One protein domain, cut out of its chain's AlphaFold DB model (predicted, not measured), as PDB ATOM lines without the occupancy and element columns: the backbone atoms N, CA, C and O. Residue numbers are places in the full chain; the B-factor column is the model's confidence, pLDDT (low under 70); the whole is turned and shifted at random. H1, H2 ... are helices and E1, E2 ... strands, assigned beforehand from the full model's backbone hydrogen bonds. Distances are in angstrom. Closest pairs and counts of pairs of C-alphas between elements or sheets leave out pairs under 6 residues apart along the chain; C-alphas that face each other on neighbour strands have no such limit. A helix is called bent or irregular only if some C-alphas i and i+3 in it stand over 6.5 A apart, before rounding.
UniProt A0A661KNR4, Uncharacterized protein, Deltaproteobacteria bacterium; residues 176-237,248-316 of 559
ATOM      1  N   ILE A 176      66.242  75.387  93.244       38.41
ATOM      2  CA  ILE A 176      65.969  76.787  92.868       38.41
ATOM      3  C   ILE A 176      65.721  76.887  91.356       38.41
ATOM      4  O   ILE A 176      64.814  77.583  90.907       38.41
ATOM      5  N   LYS A 177      66.464  76.123  90.545       35.94
ATOM      6  CA  LYS A 177      66.250  76.048  89.094       35.94
ATOM      7  C   LYS A 177      64.864  75.502  88.740       35.94
ATOM      8  O   LYS A 177      64.314  75.919  87.727       35.94
ATOM      9  N   LYS A 178      64.290  74.613  89.563       38.44
ATOM     10  CA  LYS A 178      62.916  74.092  89.439       38.44
ATOM     11  C   LYS A 178      61.868  75.192  89.641       38.44
ATOM     12  O   LYS A 178      60.912  75.268  88.877       38.44
ATOM     13  N   TYR A 179      62.095  76.091  90.597       40.66
ATOM     14  CA  TYR A 179      61.284  77.299  90.783       40.66
ATOM     15  C   TYR A 179      61.436  78.275  89.601       40.66
ATOM     16  O   TYR A 179      60.450  78.772  89.061       40.66
ATOM     17  N   LEU A 180      62.662  78.460  89.099       38.19
ATOM     18  CA  LEU A 180      62.927  79.287  87.914       38.19
ATOM     19  C   LEU A 180      62.363  78.691  86.612       38.19
ATOM     20  O   LEU A 180      62.053  79.445  85.699       38.19
ATOM     21  N   THR A 181      62.197  77.366  86.516       38.56
ATOM     22  CA  THR A 181      61.570  76.703  85.353       38.56
ATOM     23  C   THR A 181      60.043  76.737  85.395       38.56
ATOM     24  O   THR A 181      59.426  76.672  84.335       38.56
ATOM     25  N   GLN A 182      59.424  76.895  86.572       39.66
ATOM     26  CA  GLN A 182      57.983  77.180  86.685       39.66
ATOM     27  C   GLN A 182      57.635  78.580  86.157       39.66
ATOM     28  O   GLN A 182      56.540  78.796  85.638       39.66
ATOM     29  N   LEU A 183      58.590  79.511  86.187       40.19
ATOM     30  CA  LEU A 183      58.524  80.747  85.421       40.19
ATOM     31  C   LEU A 183      58.995  80.461  83.985       40.19
ATOM     32  O   LEU A 183      60.167  80.673  83.691       40.19
ATOM     33  N   LYS A 184      58.105  79.935  83.126       35.91
ATOM     34  CA  LYS A 184      58.351  79.576  81.708       35.91
ATOM     35  C   LYS A 184      59.468  80.428  81.075       35.91
ATOM     36  O   LYS A 184      59.229  81.563  80.669       35.91
ATOM     37  N   LEU A 185      60.692  79.895  81.019       40.59
ATOM     38  CA  LEU A 185      61.795  80.534  80.304       40.59
ATOM     39  C   LEU A 185      61.539  80.307  78.808       40.59
ATOM     40  O   LEU A 185      61.414  79.144  78.408       40.59
ATOM     41  N   PRO A 186      61.402  81.360  77.983       36.84
ATOM     42  CA  PRO A 186      61.274  81.176  76.546       36.84
ATOM     43  C   PRO A 186      62.512  80.452  76.003       36.84
ATOM     44  O   PRO A 186      63.622  80.587  76.523       36.84
ATOM     45  N   GLY A 187      62.295  79.625  74.979       42.72
ATOM     46  CA  GLY A 187      63.358  78.873  74.322       42.72
ATOM     47  C   GLY A 187      64.462  79.797  73.810       42.72
ATOM     48  O   GLY A 187      64.197  80.913  73.369       42.72
ATOM     49  N   ARG A 188      65.706  79.309  73.873       45.22
ATOM     50  CA  ARG A 188      66.901  79.992  73.366       45.22
ATOM     51  C   ARG A 188      66.703  80.361  71.892       45.22
ATOM     52  O   ARG A 188      66.778  79.490  71.027       45.22
ATOM     53  N   GLY A 189      66.459  81.636  71.610       46.06
ATOM     54  CA  GLY A 189      66.623  82.179  70.266       46.06
ATOM     55  C   GLY A 189      68.107  82.194  69.892       46.06
ATOM     56  O   GLY A 189      68.965  82.275  70.765       46.06
ATOM     57  N   LYS A 190      68.427  82.106  68.596       51.81
ATOM     58  CA  LYS A 190      69.789  82.364  68.098       51.81
ATOM     59  C   LYS A 190      70.053  83.874  68.173       51.81
ATOM     60  O   LYS A 190      69.732  84.601  67.236       51.81
ATOM     61  N   GLY A 191      70.589  84.343  69.296       59.50
ATOM     62  CA  GLY A 191      70.963  85.741  69.515       59.50
ATOM     63  C   GLY A 191      72.158  86.189  68.659       59.50
ATOM     64  O   GLY A 191      72.989  85.374  68.255       59.50
ATOM     65  N   ARG A 192      72.265  87.500  68.404       70.81
ATOM     66  CA  ARG A 192      73.314  88.188  67.618       70.81
ATOM     67  C   ARG A 192      74.649  88.369  68.367       70.81
ATOM     68  O   ARG A 192      75.530  89.077  67.887       70.81
ATOM     69  N   GLY A 193      74.823  87.761  69.539       83.19
ATOM     70  CA  GLY A 193      76.071  87.805  70.304       83.19
ATOM     71  C   GLY A 193      75.989  87.008  71.600       83.19
ATOM     72  O   GLY A 193      74.899  86.650  72.036       83.19
ATOM     73  N   ASN A 194      77.136  86.734  72.217       92.75
ATOM     74  CA  ASN A 194      77.215  85.916  73.426       92.75
ATOM     75  C   ASN A 194      77.438  86.793  74.667       92.75
ATOM     76  O   ASN A 194      78.283  87.685  74.648       92.75
ATOM     77  N   ILE A 195      76.718  86.521  75.752       94.38
ATOM     78  CA  ILE A 195      76.992  87.050  77.091       94.38
ATOM     79  C   ILE A 195      77.498  85.889  77.941       94.38
ATOM     80  O   ILE A 195      76.845  84.849  78.051       94.38
ATOM     81  N   TRP A 196      78.669  86.062  78.545       94.62
ATOM     82  CA  TRP A 196      79.213  85.088  79.483       94.62
ATOM     83  C   TRP A 196      78.668  85.355  80.885       94.62
ATOM     84  O   TRP A 196      78.964  86.378  81.499       94.62
ATOM     85  N   VAL A 197      77.898  84.412  81.416       92.44
ATOM     86  CA  VAL A 197      77.434  84.403  82.804       92.44
ATOM     87  C   VAL A 197      78.481  83.680  83.645       92.44
ATOM     88  O   VAL A 197      78.558  82.451  83.635       92.44
ATOM     89  N   VAL A 198      79.313  84.445  84.355       88.69
ATOM     90  CA  VAL A 198      80.379  83.905  85.216       88.69
ATOM     91  C   VAL A 198      79.820  83.528  86.584       88.69
ATOM     92  O   VAL A 198      80.097  82.451  87.107       88.69
ATOM     93  N   GLN A 199      78.976  84.390  87.149       83.38
ATOM     94  CA  GLN A 199      78.204  84.091  88.350       83.38
ATOM     95  C   GLN A 199      76.724  84.310  88.049       83.38
ATOM     96  O   GLN A 199      76.283  85.440  87.839       83.38
ATOM     97  N   GLY A 200      75.962  83.217  88.025       76.88
ATOM     98  CA  GLY A 200      74.507  83.280  87.941       76.88
ATOM     99  C   GLY A 200      73.886  83.770  89.251       76.88
ATOM    100  O   GLY A 200      74.459  83.629  90.326       76.88
ATOM    101  N   GLY A 201      72.675  84.308  89.171       76.31
ATOM    102  CA  GLY A 201      71.896  84.761  90.321       76.31
ATOM    103  C   GLY A 201      70.464  85.076  89.906       76.31
ATOM    104  O   GLY A 201      70.155  85.012  88.714       76.31
ATOM    105  N   TYR A 202      69.599  85.406  90.871       71.88
ATOM    106  CA  TYR A 202      68.190  85.719  90.599       71.88
ATOM    107  C   TYR A 202      68.048  86.813  89.533       71.88
ATOM    108  O   TYR A 202      67.408  86.573  88.513       71.88
ATOM    109  N   GLU A 203      68.751  87.938  89.693       78.19
ATOM    110  CA  GLU A 203      68.569  89.078  88.785       78.19
ATOM    111  C   GLU A 203      69.177  88.845  87.411       78.19
ATOM    112  O   GLU A 203      68.524  89.126  86.413       78.19
ATOM    113  N   VAL A 204      70.354  88.219  87.342       84.25
ATOM    114  CA  VAL A 204      70.963  87.823  86.064       84.25
ATOM    115  C   VAL A 204      70.036  86.883  85.289       84.25
ATOM    116  O   VAL A 204      69.811  87.101  84.105       84.25
ATOM    117  N   SER A 205      69.450  85.886  85.962       83.69
ATOM    118  CA  SER A 205      68.560  84.904  85.320       83.69
ATOM    119  C   SER A 205      67.246  85.527  84.836       83.69
ATOM    120  O   SER A 205      66.663  85.065  83.859       83.69
ATOM    121  N   LEU A 206      66.740  86.550  85.533       84.94
ATOM    122  CA  LEU A 206      65.529  87.266  85.129       84.94
ATOM    123  C   LEU A 206      65.803  88.254  83.991       84.94
ATOM    124  O   LEU A 206      64.971  88.377  83.091       84.94
ATOM    125  N   LEU A 207      66.969  88.904  84.002       88.38
ATOM    126  CA  LEU A 207      67.383  89.864  82.981       88.38
ATOM    127  C   LEU A 207      67.524  89.227  81.591       88.38
ATOM    128  O   LEU A 207      67.287  89.908  80.599       88.38
ATOM    129  N   GLU A 208      67.816  87.921  81.499       89.19
ATOM    130  CA  GLU A 208      67.880  87.192  80.217       89.19
ATOM    131  C   GLU A 208      66.620  87.396  79.354       89.19
ATOM    132  O   GLU A 208      66.701  87.426  78.129       89.19
ATOM    133  N   ARG A 209      65.449  87.593  79.981       87.12
ATOM    134  CA  ARG A 209      64.167  87.817  79.286       87.12
ATOM    135  C   ARG A 209      64.074  89.173  78.593       87.12
ATOM    136  O   ARG A 209      63.327  89.301  77.630       87.12
ATOM    137  N   TYR A 210      64.804  90.156  79.102       91.50
ATOM    138  CA  TYR A 210      64.816  91.531  78.606       91.50
ATOM    139  C   TYR A 210      65.948  91.767  77.596       91.50
ATOM    140  O   TYR A 210      66.017  92.827  76.986       91.50
ATOM    141  N   LEU A 211      66.816  90.769  77.396       91.69
ATOM    142  CA  LEU A 211      67.947  90.789  76.467       91.69
ATOM    143  C   LEU A 211      67.868  89.620  75.455       91.69
ATOM    144  O   LEU A 211      68.833  88.859  75.318       91.69
ATOM    145  N   PRO A 212      66.725  89.420  74.760       88.75
ATOM    146  CA  PRO A 212      66.482  88.245  73.912       88.75
ATOM    147  C   PRO A 212      67.425  88.140  72.704       88.75
ATOM    148  O   PRO A 212      67.555  87.079  72.094       88.75
ATOM    149  N   GLU A 213      68.081  89.233  72.330       87.31
ATOM    150  CA  GLU A 213      69.047  89.294  71.243       87.31
ATOM    151  C   GLU A 213      70.412  88.688  71.592       87.31
ATOM    152  O   GLU A 213      71.246  88.553  70.695       87.31
ATOM    153  N   PHE A 214      70.664  88.312  72.849       91.25
ATOM    154  CA  PHE A 214      71.918  87.703  73.287       91.25
ATOM    155  C   PHE A 214      71.752  86.232  73.683       91.25
ATOM    156  O   PHE A 214      70.747  85.816  74.253       91.25
ATOM    157  N   ASN A 215      72.790  85.435  73.430       90.81
ATOM    158  CA  ASN A 215      72.904  84.076  73.948       90.81
ATOM    159  C   ASN A 215      73.627  84.104  75.297       90.81
ATOM    160  O   ASN A 215      74.784  84.518  75.371       90.81
ATOM    161  N   PHE A 216      72.980  83.609  76.349       90.81
ATOM    162  CA  PHE A 216      73.572  83.510  77.683       90.81
ATOM    163  C   PHE A 216      74.299  82.172  77.861       90.81
ATOM    164  O   PHE A 216      73.693  81.095  77.802       90.81
ATOM    165  N   ILE A 217      75.614  82.245  78.071       89.94
ATOM    166  CA  ILE A 217      76.502  81.092  78.243       89.94
ATOM    167  C   ILE A 217      76.962  81.044  79.698       89.94
ATOM    168  O   ILE A 217      77.653  81.946  80.165       89.94
ATOM    169  N   ASP A 218      76.611  79.975  80.413       88.69
ATOM    170  CA  ASP A 218      77.159  79.684  81.743       88.69
ATOM    171  C   ASP A 218      78.599  79.183  81.591       88.69
ATOM    172  O   ASP A 218      78.857  77.978  81.506       88.69
ATOM    173  N   ILE A 219      79.535  80.129  81.505       86.75
ATOM    174  CA  ILE A 219      80.923  79.835  81.154       86.75
ATOM    175  C   ILE A 219      81.594  78.962  82.214       86.75
ATOM    176  O   ILE A 219      82.420  78.113  81.886       86.75
ATOM    177  N   MET A 220      81.191  79.071  83.482       83.75
ATOM    178  CA  MET A 220      81.778  78.278  84.563       83.75
ATOM    179  C   MET A 220      81.447  76.787  84.466       83.75
ATOM    180  O   MET A 220      82.218  75.965  84.966       83.75
ATOM    181  N   LYS A 221      80.362  76.396  83.785       78.81
ATOM    182  CA  LYS A 221      80.133  74.980  83.445       78.81
ATOM    183  C   LYS A 221      81.111  74.451  82.402       78.81
ATOM    184  O   LYS A 221      81.391  73.254  82.424       78.81
ATOM    185  N   GLU A 222      81.607  75.315  81.526       78.00
ATOM    186  CA  GLU A 222      82.502  74.944  80.429       78.00
ATOM    187  C   GLU A 222      83.974  75.003  80.841       78.00
ATOM    188  O   GLU A 222      84.726  74.080  80.542       78.00
ATOM    189  N   VAL A 223      84.377  76.043  81.580       74.69
ATOM    190  CA  VAL A 223      85.786  76.264  81.956       74.69
ATOM    191  C   VAL A 223      86.105  75.883  83.404       74.69
ATOM    192  O   VAL A 223      87.262  75.657  83.740       74.69
ATOM    193  N   GLY A 224      85.104  75.803  84.286       61.44
ATOM    194  CA  GLY A 224      85.308  75.642  85.734       61.44
ATOM    195  C   GLY A 224      85.465  74.201  86.231       61.44
ATOM    196  O   GLY A 224      85.696  73.999  87.419       61.44
ATOM    197  N   ARG A 225      85.308  73.192  85.363       62.31
ATOM    198  CA  ARG A 225      85.367  71.758  85.728       62.31
ATOM    199  C   ARG A 225      86.574  71.012  85.160       62.31
ATOM    200  O   ARG A 225      86.655  69.796  85.305       62.31
ATOM    201  N   ILE A 226      87.469  71.721  84.483       62.50
ATOM    202  CA  ILE A 226      88.655  71.136  83.864       62.50
ATOM    203  C   ILE A 226      89.765  71.085  84.917       62.50
ATOM    204  O   ILE A 226      90.020  72.077  85.601       62.50
ATOM    205  N   ASP A 227      90.416  69.929  85.061       69.44
ATOM    206  CA  ASP A 227      91.601  69.810  85.910       69.44
ATOM    207  C   ASP A 227      92.800  70.406  85.165       69.44
ATOM    208  O   ASP A 227      93.219  69.906  84.118       69.44
ATOM    209  N   PHE A 228      93.312  71.525  85.672       74.44
ATOM    210  CA  PHE A 228      94.422  72.235  85.052       74.44
ATOM    211  C   PHE A 228      95.755  71.797  85.666       74.44
ATOM    212  O   PHE A 228      95.870  71.728  86.898       74.44
ATOM    213  N   PRO A 229      96.787  71.543  84.838       76.94
ATOM    214  CA  PRO A 229      98.107  71.202  85.341       76.94
ATOM    215  C   PRO A 229      98.693  72.364  86.148       76.94
ATOM    216  O   PRO A 229      98.426  73.538  85.887       76.94
ATOM    217  N   ARG A 230      99.519  72.025  87.141       78.25
ATOM    218  CA  ARG A 230     100.262  73.009  87.934       78.25
ATOM    219  C   ARG A 230     101.503  73.450  87.156       78.25
ATOM    220  O   ARG A 230     102.281  72.597  86.736       78.25
ATOM    221  N   ALA A 231     101.727  74.754  87.032       72.12
ATOM    222  CA  ALA A 231     102.981  75.316  86.527       72.12
ATOM    223  C   ALA A 231     104.175  74.888  87.414       72.12
ATOM    224  O   ALA A 231     103.946  74.645  88.601       72.12
ATOM    225  N   PRO A 232     105.419  74.763  86.905       73.69
ATOM    226  CA  PRO A 232     106.605  74.398  87.696       73.69
ATOM    227  C   PRO A 232     106.786  75.267  88.952       73.69
ATOM    228  O   PRO A 232     106.345  76.409  88.980       73.69
ATOM    229  N   LYS A 233     107.421  74.744  90.013       65.44
ATOM    230  CA  LYS A 233     107.604  75.511  91.267       65.44
ATOM    231  C   LYS A 233     108.418  76.795  91.065       65.44
ATOM    232  O   LYS A 233     108.174  77.768  91.770       65.44
ATOM    233  N   ASP A 234     109.288  76.794  90.063       58.44
ATOM    234  CA  ASP A 234     110.226  77.878  89.769       58.44
ATOM    235  C   ASP A 234     109.606  78.972  88.876       58.44
ATOM    236  O   ASP A 234     110.253  79.967  88.553       58.44
ATOM    237  N   SER A 235     108.330  78.833  88.477       51.62
ATOM    238  CA  SER A 235     107.634  79.848  87.685       51.62
ATOM    239  C   SER A 235     107.135  81.011  88.563       51.62
ATOM    240  O   SER A 235     106.002  81.006  89.038       51.62
ATOM    241  N   LEU A 236     107.997  82.016  88.747       49.31
ATOM    242  CA  LEU A 236     107.690  83.461  88.797       49.31
ATOM    243  C   LEU A 236     106.600  84.001  89.749       49.31
ATOM    244  O   LEU A 236     106.046  85.071  89.502       49.31
ATOM    245  N   LEU A 237     106.330  83.359  90.882       50.03
ATOM    246  CA  LEU A 237     105.646  84.031  91.990       50.03
ATOM    247  C   LEU A 237     106.506  83.930  93.235       50.03
ATOM    248  O   LEU A 237     106.438  82.982  94.014       50.03
ATOM    249  N   LEU A 248     101.324  89.157 111.447       53.66
ATOM    250  CA  LEU A 248     100.079  89.428 112.177       53.66
ATOM    251  C   LEU A 248      99.107  88.233 112.184       53.66
ATOM    252  O   LEU A 248      98.243  88.155 113.052       53.66
ATOM    253  N   PHE A 249      99.243  87.300 111.238       56.94
ATOM    254  CA  PHE A 249      98.293  86.209 111.004       56.94
ATOM    255  C   PHE A 249      98.673  84.857 111.637       56.94
ATOM    256  O   PHE A 249      97.845  83.946 111.679       56.94
ATOM    257  N   GLY A 250      99.896  84.711 112.153       61.06
ATOM    258  CA  GLY A 250     100.362  83.486 112.817       61.06
ATOM    259  C   GLY A 250     100.675  82.306 111.877       61.06
ATOM    260  O   GLY A 250     100.510  82.369 110.657       61.06
ATOM    261  N   ALA A 251     101.176  81.202 112.446       60.62
ATOM    262  CA  ALA A 251     101.666  80.038 111.692       60.62
ATOM    263  C   ALA A 251     100.596  79.301 110.844       60.62
ATOM    264  O   ALA A 251     100.914  78.903 109.721       60.62
ATOM    265  N   PRO A 252      99.333  79.145 111.286       58.56
ATOM    266  CA  PRO A 252      98.345  78.369 110.519       58.56
ATOM    267  C   PRO A 252      97.894  79.019 109.208       58.56
ATOM    268  O   PRO A 252      97.601  78.316 108.242       58.56
ATOM    269  N   LEU A 253      97.912  80.351 109.117       64.69
ATOM    270  CA  LEU A 253      97.639  81.042 107.855       64.69
ATOM    271  C   LEU A 253      98.782  80.902 106.853       64.69
ATOM    272  O   LEU A 253      98.500  80.748 105.669       64.69
ATOM    273  N   LYS A 254     100.046  80.838 107.296       67.31
ATOM    274  CA  LYS A 254     101.181  80.529 106.402       67.31
ATOM    275  C   LYS A 254     100.970  79.205 105.670       67.31
ATOM    276  O   LYS A 254     101.167  79.132 104.460       67.31
ATOM    277  N   LYS A 255     100.511  78.177 106.395       67.69
ATOM    278  CA  LYS A 255     100.152  76.881 105.807       67.69
ATOM    279  C   LYS A 255      99.026  77.052 104.786       67.69
ATOM    280  O   LYS A 255      99.186  76.626 103.652       67.69
ATOM    281  N   LEU A 256      97.936  77.737 105.136       70.06
ATOM    282  CA  LEU A 256      96.824  77.978 104.205       70.06
ATOM    283  C   LEU A 256      97.261  78.688 102.913       70.06
ATOM    284  O   LEU A 256      96.864  78.265 101.829       70.06
ATOM    285  N   PHE A 257      98.095  79.726 103.012       71.94
ATOM    286  CA  PHE A 257      98.648  80.432 101.854       71.94
ATOM    287  C   PHE A 257      99.488  79.513 100.960       71.94
ATOM    288  O   PHE A 257      99.338  79.559  99.739       71.94
ATOM    289  N   ALA A 258     100.320  78.651 101.556       70.75
ATOM    290  CA  ALA A 258     101.132  77.694 100.810       70.75
ATOM    291  C   ALA A 258     100.267  76.707 100.014       70.75
ATOM    292  O   ALA A 258     100.536  76.469  98.840       70.75
ATOM    293  N   ILE A 259      99.185  76.175 100.599       71.81
ATOM    294  CA  ILE A 259      98.281  75.318  99.822       71.81
ATOM    295  C   ILE A 259      97.526  76.126  98.766       71.81
ATOM    296  O   ILE A 259      97.463  75.701  97.615       71.81
ATOM    297  N   TYR A 260      96.974  77.287  99.117       75.44
ATOM    298  CA  TYR A 260      96.284  78.135  98.145       75.44
ATOM    299  C   TYR A 260      97.156  78.405  96.912       75.44
ATOM    300  O   TYR A 260      96.694  78.293  95.776       75.44
ATOM    301  N   TYR A 261      98.442  78.677  97.126       75.81
ATOM    302  CA  TYR A 261      99.396  78.794  96.039       75.81
ATOM    303  C   TYR A 261      99.518  77.506  95.220       75.81
ATOM    304  O   TYR A 261      99.340  77.515  94.000       75.81
ATOM    305  N   GLU A 262      99.827  76.400  95.901       73.56
ATOM    306  CA  GLU A 262     100.126  75.106  95.289       73.56
ATOM    307  C   GLU A 262      98.999  74.575  94.404       73.56
ATOM    308  O   GLU A 262      99.243  73.938  93.377       73.56
ATOM    309  N   ASP A 263      97.766  74.851  94.792       74.44
ATOM    310  CA  ASP A 263      96.600  74.223  94.202       74.44
ATOM    311  C   ASP A 263      95.741  75.175  93.370       74.44
ATOM    312  O   ASP A 263      95.074  74.710  92.452       74.44
ATOM    313  N   ILE A 264      95.731  76.479  93.665       77.25
ATOM    314  CA  ILE A 264      94.945  77.461  92.906       77.25
ATOM    315  C   ILE A 264      95.868  78.275  92.016       77.25
ATOM    316  O   ILE A 264      95.734  78.240  90.794       77.25
ATOM    317  N   ILE A 265      96.839  78.967  92.606       77.81
ATOM    318  CA  ILE A 265      97.663  79.931  91.871       77.81
ATOM    319  C   ILE A 265      98.500  79.262  90.785       77.81
ATOM    320  O   ILE A 265      98.485  79.717  89.643       77.81
ATOM    321  N   ARG A 266      99.130  78.118  91.079       79.19
ATOM    322  CA  ARG A 266      99.912  77.363  90.083       79.19
ATOM    323  C   ARG A 266      99.081  76.844  88.906       79.19
ATOM    324  O   ARG A 266      99.656  76.484  87.885       79.19
ATOM    325  N   ARG A 267      97.752  76.776  89.026       81.00
ATOM    326  CA  ARG A 267      96.852  76.328  87.950       81.00
ATOM    327  C   ARG A 267      96.328  77.479  87.089       81.00
ATOM    328  O   ARG A 267      95.860  77.234  85.976       81.00
ATOM    329  N   LEU A 268      96.411  78.721  87.575       80.25
ATOM    330  CA  LEU A 268      95.874  79.890  86.875       80.25
ATOM    331  C   LEU A 268      96.463  80.108  85.474       80.25
ATOM    332  O   LEU A 268      95.668  80.419  84.595       80.25
ATOM    333  N   PRO A 269      97.768  79.904  85.198       83.62
ATOM    334  CA  PRO A 269      98.296  80.101  83.843       83.62
ATOM    335  C   PRO A 269      97.652  79.169  82.805       83.62
ATOM    336  O   PRO A 269      97.261  79.597  81.719       83.62
ATOM    337  N   ALA A 270      97.471  77.890  83.150       82.75
ATOM    338  CA  ALA A 270      96.814  76.928  82.268       82.75
ATOM    339  C   ALA A 270      95.315  77.238  82.101       82.75
ATOM    340  O   ALA A 270      94.775  77.121  80.995       82.75
ATOM    341  N   TYR A 271      94.662  77.678  83.181       84.56
ATOM    342  CA  TYR A 271      93.285  78.171  83.146       84.56
ATOM    343  C   TYR A 271      93.140  79.404  82.240       84.56
ATOM    344  O   TYR A 271      92.238  79.444  81.404       84.56
ATOM    345  N   GLU A 272      94.047  80.380  82.349       87.06
ATOM    346  CA  GLU A 272      94.073  81.598  81.532       87.06
ATOM    347  C   GLU A 272      94.193  81.261  80.053       87.06
ATOM    348  O   GLU A 272      93.331  81.658  79.274       87.06
ATOM    349  N   ALA A 273      95.179  80.443  79.676       86.94
ATOM    350  CA  ALA A 273      95.373  80.029  78.290       86.94
ATOM    351  C   ALA A 273      94.137  79.312  77.713       86.94
ATOM    352  O   ALA A 273      93.793  79.485  76.541       86.94
ATOM    353  N   HIS A 274      93.448  78.500  78.522       88.00
ATOM    354  CA  HIS A 274      92.194  77.868  78.113       88.00
ATOM    355  C   HIS A 274      91.068  78.890  77.918       88.00
ATOM    356  O   HIS A 274      90.388  78.873  76.889       88.00
ATOM    357  N   CYS A 275      90.899  79.802  78.875       89.81
ATOM    358  CA  CYS A 275      89.892  80.852  78.808       89.81
ATOM    359  C   CYS A 275      90.137  81.803  77.633       89.81
ATOM    360  O   CYS A 275      89.179  82.203  76.983       89.81
ATOM    361  N   GLU A 276      91.390  82.107  77.287       91.81
ATOM    362  CA  GLU A 276      91.717  82.939  76.126       91.81
ATOM    363  C   GLU A 276      91.265  82.307  74.810       91.81
ATOM    364  O   GLU A 276      90.654  82.993  73.986       91.81
ATOM    365  N   ARG A 277      91.495  80.999  74.626       90.81
ATOM    366  CA  ARG A 277      90.993  80.269  73.449       90.81
ATOM    367  C   ARG A 277      89.472  80.328  73.372       90.81
ATOM    368  O   ARG A 277      88.923  80.613  72.310       90.81
ATOM    369  N   LYS A 278      88.798  80.120  74.506       90.50
ATOM    370  CA  LYS A 278      87.336  80.222  74.591       90.50
ATOM    371  C   LYS A 278      86.828  81.626  74.302       90.50
ATOM    372  O   LYS A 278      85.864  81.783  73.566       90.50
ATOM    373  N   PHE A 279      87.517  82.652  74.783       92.94
ATOM    374  CA  PHE A 279      87.152  84.044  74.535       92.94
ATOM    375  C   PHE A 279      87.232  84.391  73.042       92.94
ATOM    376  O   PHE A 279      86.375  85.102  72.521       92.94
ATOM    377  N   ILE A 280      88.251  83.879  72.340       91.12
ATOM    378  CA  ILE A 280      88.407  84.048  70.886       91.12
ATOM    379  C   ILE A 280      87.297  83.312  70.125       91.12
ATOM    380  O   ILE A 280      86.767  83.856  69.155       91.12
ATOM    381  N   GLN A 281      86.949  82.099  70.569       90.50
ATOM    382  CA  GLN A 281      85.891  81.280  69.977       90.50
ATOM    383  C   GLN A 281      84.513  81.935  70.138       90.50
ATOM    384  O   GLN A 281      83.805  82.140  69.154       90.50
ATOM    385  N   ASP A 282      84.147  82.282  71.371       91.00
ATOM    386  CA  ASP A 282      82.792  82.712  71.715       91.00
ATOM    387  C   ASP A 282      82.561  84.201  71.458       91.00
ATOM    388  O   ASP A 282      81.413  84.616  71.305       91.00
ATOM    389  N   LYS A 283      83.627  85.012  71.432       92.69
ATOM    390  CA  LYS A 283      83.582  86.475  71.261       92.69
ATOM    391  C   LYS A 283      82.508  87.129  72.150       92.69
ATOM    392  O   LYS A 283      81.581  87.757  71.630       92.69
ATOM    393  N   PRO A 284      82.592  86.970  73.484       95.12
ATOM    394  CA  PRO A 284      81.583  87.513  74.379       95.12
ATOM    395  C   PRO A 284      81.504  89.040  74.262       95.12
ATOM    396  O   PRO A 284      82.523  89.726  74.177       95.12
ATOM    397  N   ARG A 285      80.279  89.571  74.276       95.56
ATOM    398  CA  ARG A 285      79.980  91.011  74.240       95.56
ATOM    399  C   ARG A 285      79.905  91.629  75.632       95.56
ATOM    400  O   ARG A 285      80.098  92.830  75.762       95.56
ATOM    401  N   ALA A 286      79.675  90.814  76.658       96.31
ATOM    402  CA  ALA A 286      79.727  91.211  78.058       96.31
ATOM    403  C   ALA A 286      79.987  90.002  78.966       96.31
ATOM    404  O   ALA A 286      79.698  88.860  78.588       96.31
ATOM    405  N   LEU A 287      80.495  90.265  80.171       95.69
ATOM    406  CA  LEU A 287      80.565  89.293  81.264       95.69
ATOM    407  C   LEU A 287      79.660  89.732  82.414       95.69
ATOM    408  O   LEU A 287      79.749  90.877  82.857       95.69
ATOM    409  N   PHE A 288      78.828  88.824  82.921       93.75
ATOM    410  CA  PHE A 288      77.898  89.081  84.020       93.75
ATOM    411  C   PHE A 288      78.308  88.340  85.291       93.75
ATOM    412  O   PHE A 288      78.567  87.131  85.281       93.75
ATOM    413  N   PHE A 289      78.301  89.080  86.397       89.19
ATOM    414  CA  PHE A 289      78.515  88.579  87.746       89.19
ATOM    415  C   PHE A 289      77.351  89.001  88.638       89.19
ATOM    416  O   PHE A 289      77.047  90.185  88.747       89.19
ATOM    417  N   SER A 290      76.726  88.054  89.331       83.12
ATOM    418  CA  SER A 290      75.645  88.325  90.285       83.12
ATOM    419  C   SER A 290      76.075  89.047  91.566       83.12
ATOM    420  O   SER A 290      75.239  89.252  92.439       83.12
ATOM    421  N   VAL A 291      77.374  89.285  91.760       76.88
ATOM    422  CA  VAL A 291      77.933  90.002  92.919       76.88
ATOM    423  C   VAL A 291      79.190  90.739  92.492       76.88
ATOM    424  O   VAL A 291      79.253  91.958  92.540       76.88
ATOM    425  N   GLY A 292      80.179  89.967  92.043       80.94
ATOM    426  CA  GLY A 292      81.532  90.425  91.793       80.94
ATOM    427  C   GLY A 292      82.516  89.260  91.816       80.94
ATOM    428  O   GLY A 292      82.212  88.182  92.334       80.94
ATOM    429  N   ALA A 293      83.692  89.459  91.226       81.62
ATOM    430  CA  ALA A 293      84.733  88.444  91.185       81.62
ATOM    431  C   ALA A 293      85.364  88.254  92.569       81.62
ATOM    432  O   ALA A 293      86.252  89.004  92.962       81.62
ATOM    433  N   ASN A 294      84.919  87.224  93.287       74.69
ATOM    434  CA  ASN A 294      85.416  86.904  94.625       74.69
ATOM    435  C   ASN A 294      86.356  85.695  94.624       74.69
ATOM    436  O   ASN A 294      86.756  85.228  95.687       74.69
ATOM    437  N   LYS A 295      86.705  85.161  93.448       78.25
ATOM    438  CA  LYS A 295      87.675  84.070  93.279       78.25
ATOM    439  C   LYS A 295      88.794  84.475  92.332       78.25
ATOM    440  O   LYS A 295      88.580  85.236  91.393       78.25
ATOM    441  N   ALA A 296      89.972  83.872  92.491       77.69
ATOM    442  CA  ALA A 296      91.125  84.169  91.629       77.69
ATOM    443  C   ALA A 296      90.843  83.963  90.133       77.69
ATOM    444  O   ALA A 296      91.216  84.790  89.305       77.69
ATOM    445  N   HIS A 297      90.168  82.866  89.785       80.25
ATOM    446  CA  HIS A 297      89.834  82.556  88.397       80.25
ATOM    447  C   HIS A 297      88.756  83.499  87.833       80.25
ATOM    448  O   HIS A 297      88.815  83.871  86.667       80.25
ATOM    449  N   GLU A 298      87.814  83.948  88.664       85.38
ATOM    450  CA  GLU A 298      86.816  84.954  88.293       85.38
ATOM    451  C   GLU A 298      87.476  86.310  88.019       85.38
ATOM    452  O   GLU A 298      87.221  86.926  86.986       85.38
ATOM    453  N   ALA A 299      88.386  86.748  88.894       83.19
ATOM    454  CA  ALA A 299      89.106  88.007  88.727       83.19
ATOM    455  C   ALA A 299      90.019  87.989  87.490       83.19
ATOM    456  O   ALA A 299      90.170  88.996  86.795       83.19
ATOM    457  N   LEU A 300      90.576  86.820  87.156       84.31
ATOM    458  CA  LEU A 300      91.302  86.605  85.910       84.31
ATOM    459  C   LEU A 300      90.407  86.838  84.684       84.31
ATOM    460  O   LEU A 300      90.820  87.546  83.765       84.31
ATOM    461  N   LEU A 301      89.176  86.309  84.681       88.88
ATOM    462  CA  LEU A 301      88.210  86.546  83.601       88.88
ATOM    463  C   LEU A 301      87.847  88.031  83.467       88.88
ATOM    464  O   LEU A 301      87.783  88.540  82.349       88.88
ATOM    465  N   VAL A 302      87.672  88.741  84.585       89.69
ATOM    466  CA  VAL A 302      87.416  90.193  84.589       89.69
ATOM    467  C   VAL A 302      88.562  90.953  83.924       89.69
ATOM    468  O   VAL A 302      88.338  91.748  83.009       89.69
ATOM    469  N   ARG A 303      89.809  90.673  84.322       87.50
ATOM    470  CA  ARG A 303      90.994  91.300  83.716       87.50
ATOM    471  C   ARG A 303      91.119  90.969  82.237       87.50
ATOM    472  O   ARG A 303      91.391  91.860  81.435       87.50
ATOM    473  N   MET A 304      90.899  89.711  81.865       89.19
ATOM    474  CA  MET A 304      90.919  89.278  80.471       89.19
ATOM    475  C   MET A 304      89.887  90.044  79.636       89.19
ATOM    476  O   MET A 304      90.222  90.542  78.561       89.19
ATOM    477  N   ALA A 305      88.662  90.195  80.147       93.25
ATOM    478  CA  ALA A 305      87.616  90.969  79.493       93.25
ATOM    479  C   ALA A 305      88.020  92.441  79.341       93.25
ATOM    480  O   ALA A 305      87.965  92.965  78.232       93.25
ATOM    481  N   ASN A 306      88.526  93.084  80.399       90.88
ATOM    482  CA  ASN A 306      89.010  94.463  80.330       90.88
ATOM    483  C   ASN A 306      90.144  94.646  79.305       90.88
ATOM    484  O   ASN A 306      90.064  95.567  78.493       90.88
ATOM    485  N   ARG A 307      91.149  93.752  79.268       90.31
ATOM    486  CA  ARG A 307      92.233  93.782  78.259       90.31
ATOM    487  C   ARG A 307      91.703  93.652  76.831       90.31
ATOM    488  O   ARG A 307      92.247  94.249  75.911       90.31
ATOM    489  N   LYS A 308      90.628  92.884  76.642       90.94
ATOM    490  CA  LYS A 308      89.959  92.697  75.345       90.94
ATOM    491  C   LYS A 308      88.853  93.734  75.090       90.94
ATOM    492  O   LYS A 308      88.130  93.621  74.095       90.94
ATOM    493  N   GLY A 309      88.710  94.739  75.961       91.50
ATOM    494  CA  GLY A 309      87.703  95.799  75.890       91.50
ATOM    495  C   GLY A 309      86.261  95.284  75.930       91.50
ATOM    496  O   GLY A 309      85.407  95.785  75.206       91.50
ATOM    497  N   VAL A 310      85.992  94.219  76.674       94.69
ATOM    498  CA  VAL A 310      84.641  93.691  76.887       94.69
ATOM    499  C   VAL A 310      84.133  94.193  78.241       94.69
ATOM    500  O   VAL A 310      84.857  94.054  79.234       94.69
ATOM    501  N   PRO A 311      82.934  94.803  78.297       95.56
ATOM    502  CA  PRO A 311      82.372  95.300  79.541       95.56
ATOM    503  C   PRO A 311      82.061  94.157  80.512       95.56
ATOM    504  O   PRO A 311      81.646  93.060  80.125       95.56
ATOM    505  N   VAL A 312      82.260  94.442  81.796       94.31
ATOM    506  CA  VAL A 312      82.003  93.527  82.908       94.31
ATOM    507  C   VAL A 312      80.945  94.160  83.798       94.31
ATOM    508  O   VAL A 312      81.138  95.286  84.249       94.31
ATOM    509  N   PHE A 313      79.857  93.440  84.060       92.69
ATOM    510  CA  PHE A 313      78.728  93.914  84.858       92.69
ATOM    511  C   PHE A 313      78.634  93.165  86.179       92.69
ATOM    512  O   PHE A 313      78.599  91.931  86.195       92.69
ATOM    513  N   TYR A 314      78.561  93.918  87.273       89.25
ATOM    514  CA  TYR A 314      78.313  93.408  88.617       89.25
ATOM    515  C   TYR A 314      76.905  93.809  89.050       89.25
ATOM    516  O   TYR A 314      76.616  94.988  89.242       89.25
ATOM    517  N   PHE A 315      76.033  92.820  89.209       82.12
ATOM    518  CA  PHE A 315      74.668  92.988  89.693       82.12
ATOM    519  C   PHE A 315      74.682  92.788  91.202       82.12
ATOM    520  O   PHE A 315      74.390  91.686  91.655       82.12
ATOM    521  N   GLN A 316      75.113  93.797  91.966       73.00
ATOM    522  CA  GLN A 316      75.253  93.709  93.426       73.00
ATOM    523  C   GLN A 316      74.017  93.027  94.036       73.00
ATOM    524  O   GLN A 316      72.880  93.381  93.714       73.00
TER     525      GLN A 316
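This is residues 176 to 237 and 248 to 316 of the 559 residues of an uncharacterized protein of Deltaproteobacteria bacterium (UniProt A0A661KNR4). A small twisted sheet of four parallel strands has helices over both faces, H2 over one and H3 and H6 over the other; the long helix H5 packs on H6 and leads away from the sheet to H4, whose residues 248 to 260 stick out. H1 lies off the sheet, near H2. The printed part has 131 residues with six named helices and four named strands, in the order H1 E1 H2 E2 H3 H4 H5 E3 H6 E4; the sheet's order is E2 E1 E3 E4 and the class is mixed. The whole is loose, with a radius of gyration of the C-alphas of 17.4 A, and elongated, spanning 52 by 31 by 24 A.

H1, residues 176 to 182, begins with C-alpha 176 at (65.969, 76.787, 92.868). E1 is residues 194 to 199, 15.1 A long, H2 residues 202 to 210, 13.7 A, E2 residues 215 to 218, and H3 residues 219 to 223. H4, residues 248 to 263, is 23.8 A long, with a kink of 48 degrees near residue 255; H5, residues 265 to 282, is 25.2 A long, with a kink of 29 degrees near residue 272. Both are irregular: C-alphas 248 and 251 are 9.5 A apart, C-alphas 266 and 269 7.0 A. E3 is residues 284 to 289, 13.8 A, and H6 residues 296 to 307, 16.5 A. E4, residues 312 to 315, ends with C-alpha 315 at (74.668, 92.988, 89.693).

E1 and E3 are parallel at 19 degrees, with N 196 and O 286 3.0 A apart. E2 and E1 are parallel at 30 degrees, with N 195 and O 215 at 2.8 A; E3 and E4 at 32 degrees, with N 313 and O 287 at 2.8 A. These N and O pairs are within hydrogen-bond range. E1, H2, E2 and E3, H6, E4 are strand-helix-strand units, two parallel neighbour strands joined through a helix, with right-handed crossovers. H2, at a height over the sheet of 9.2 A, runs along the strands, at 3 degrees to E1 on the local plane. On the opposite face H6, at 10.0 A, runs slantwise, at 37 degrees to E3 on the local plane; H3 is on the same face as H6. H5 only grazes the sheet with residues 278 to 282. It touches H6 at a steep tilt of 44 degrees, the same way; their closest C-alphas, those of Leu 268 and His 297, are 6.8 A apart. Every O i to N i+4 pair is within hydrogen-bond range in H1, H3 and H6, but 3 of 5 in H2, 9 of 12 in H4 and 12 of 14 in H5.

The C-alphas farthest apart, those of Gly 189 and Gly 250, are 54.3 A apart. Residues 238 to 247 are not printed, and C-alphas 237 and 248 are 21.6 A apart across the cut. The link H1 to E1 is long. Mean pLDDT of the printed part is 76.3, with residues 176 to 191, 224 to 227, 233 to 237 and 248 to 255 under 70.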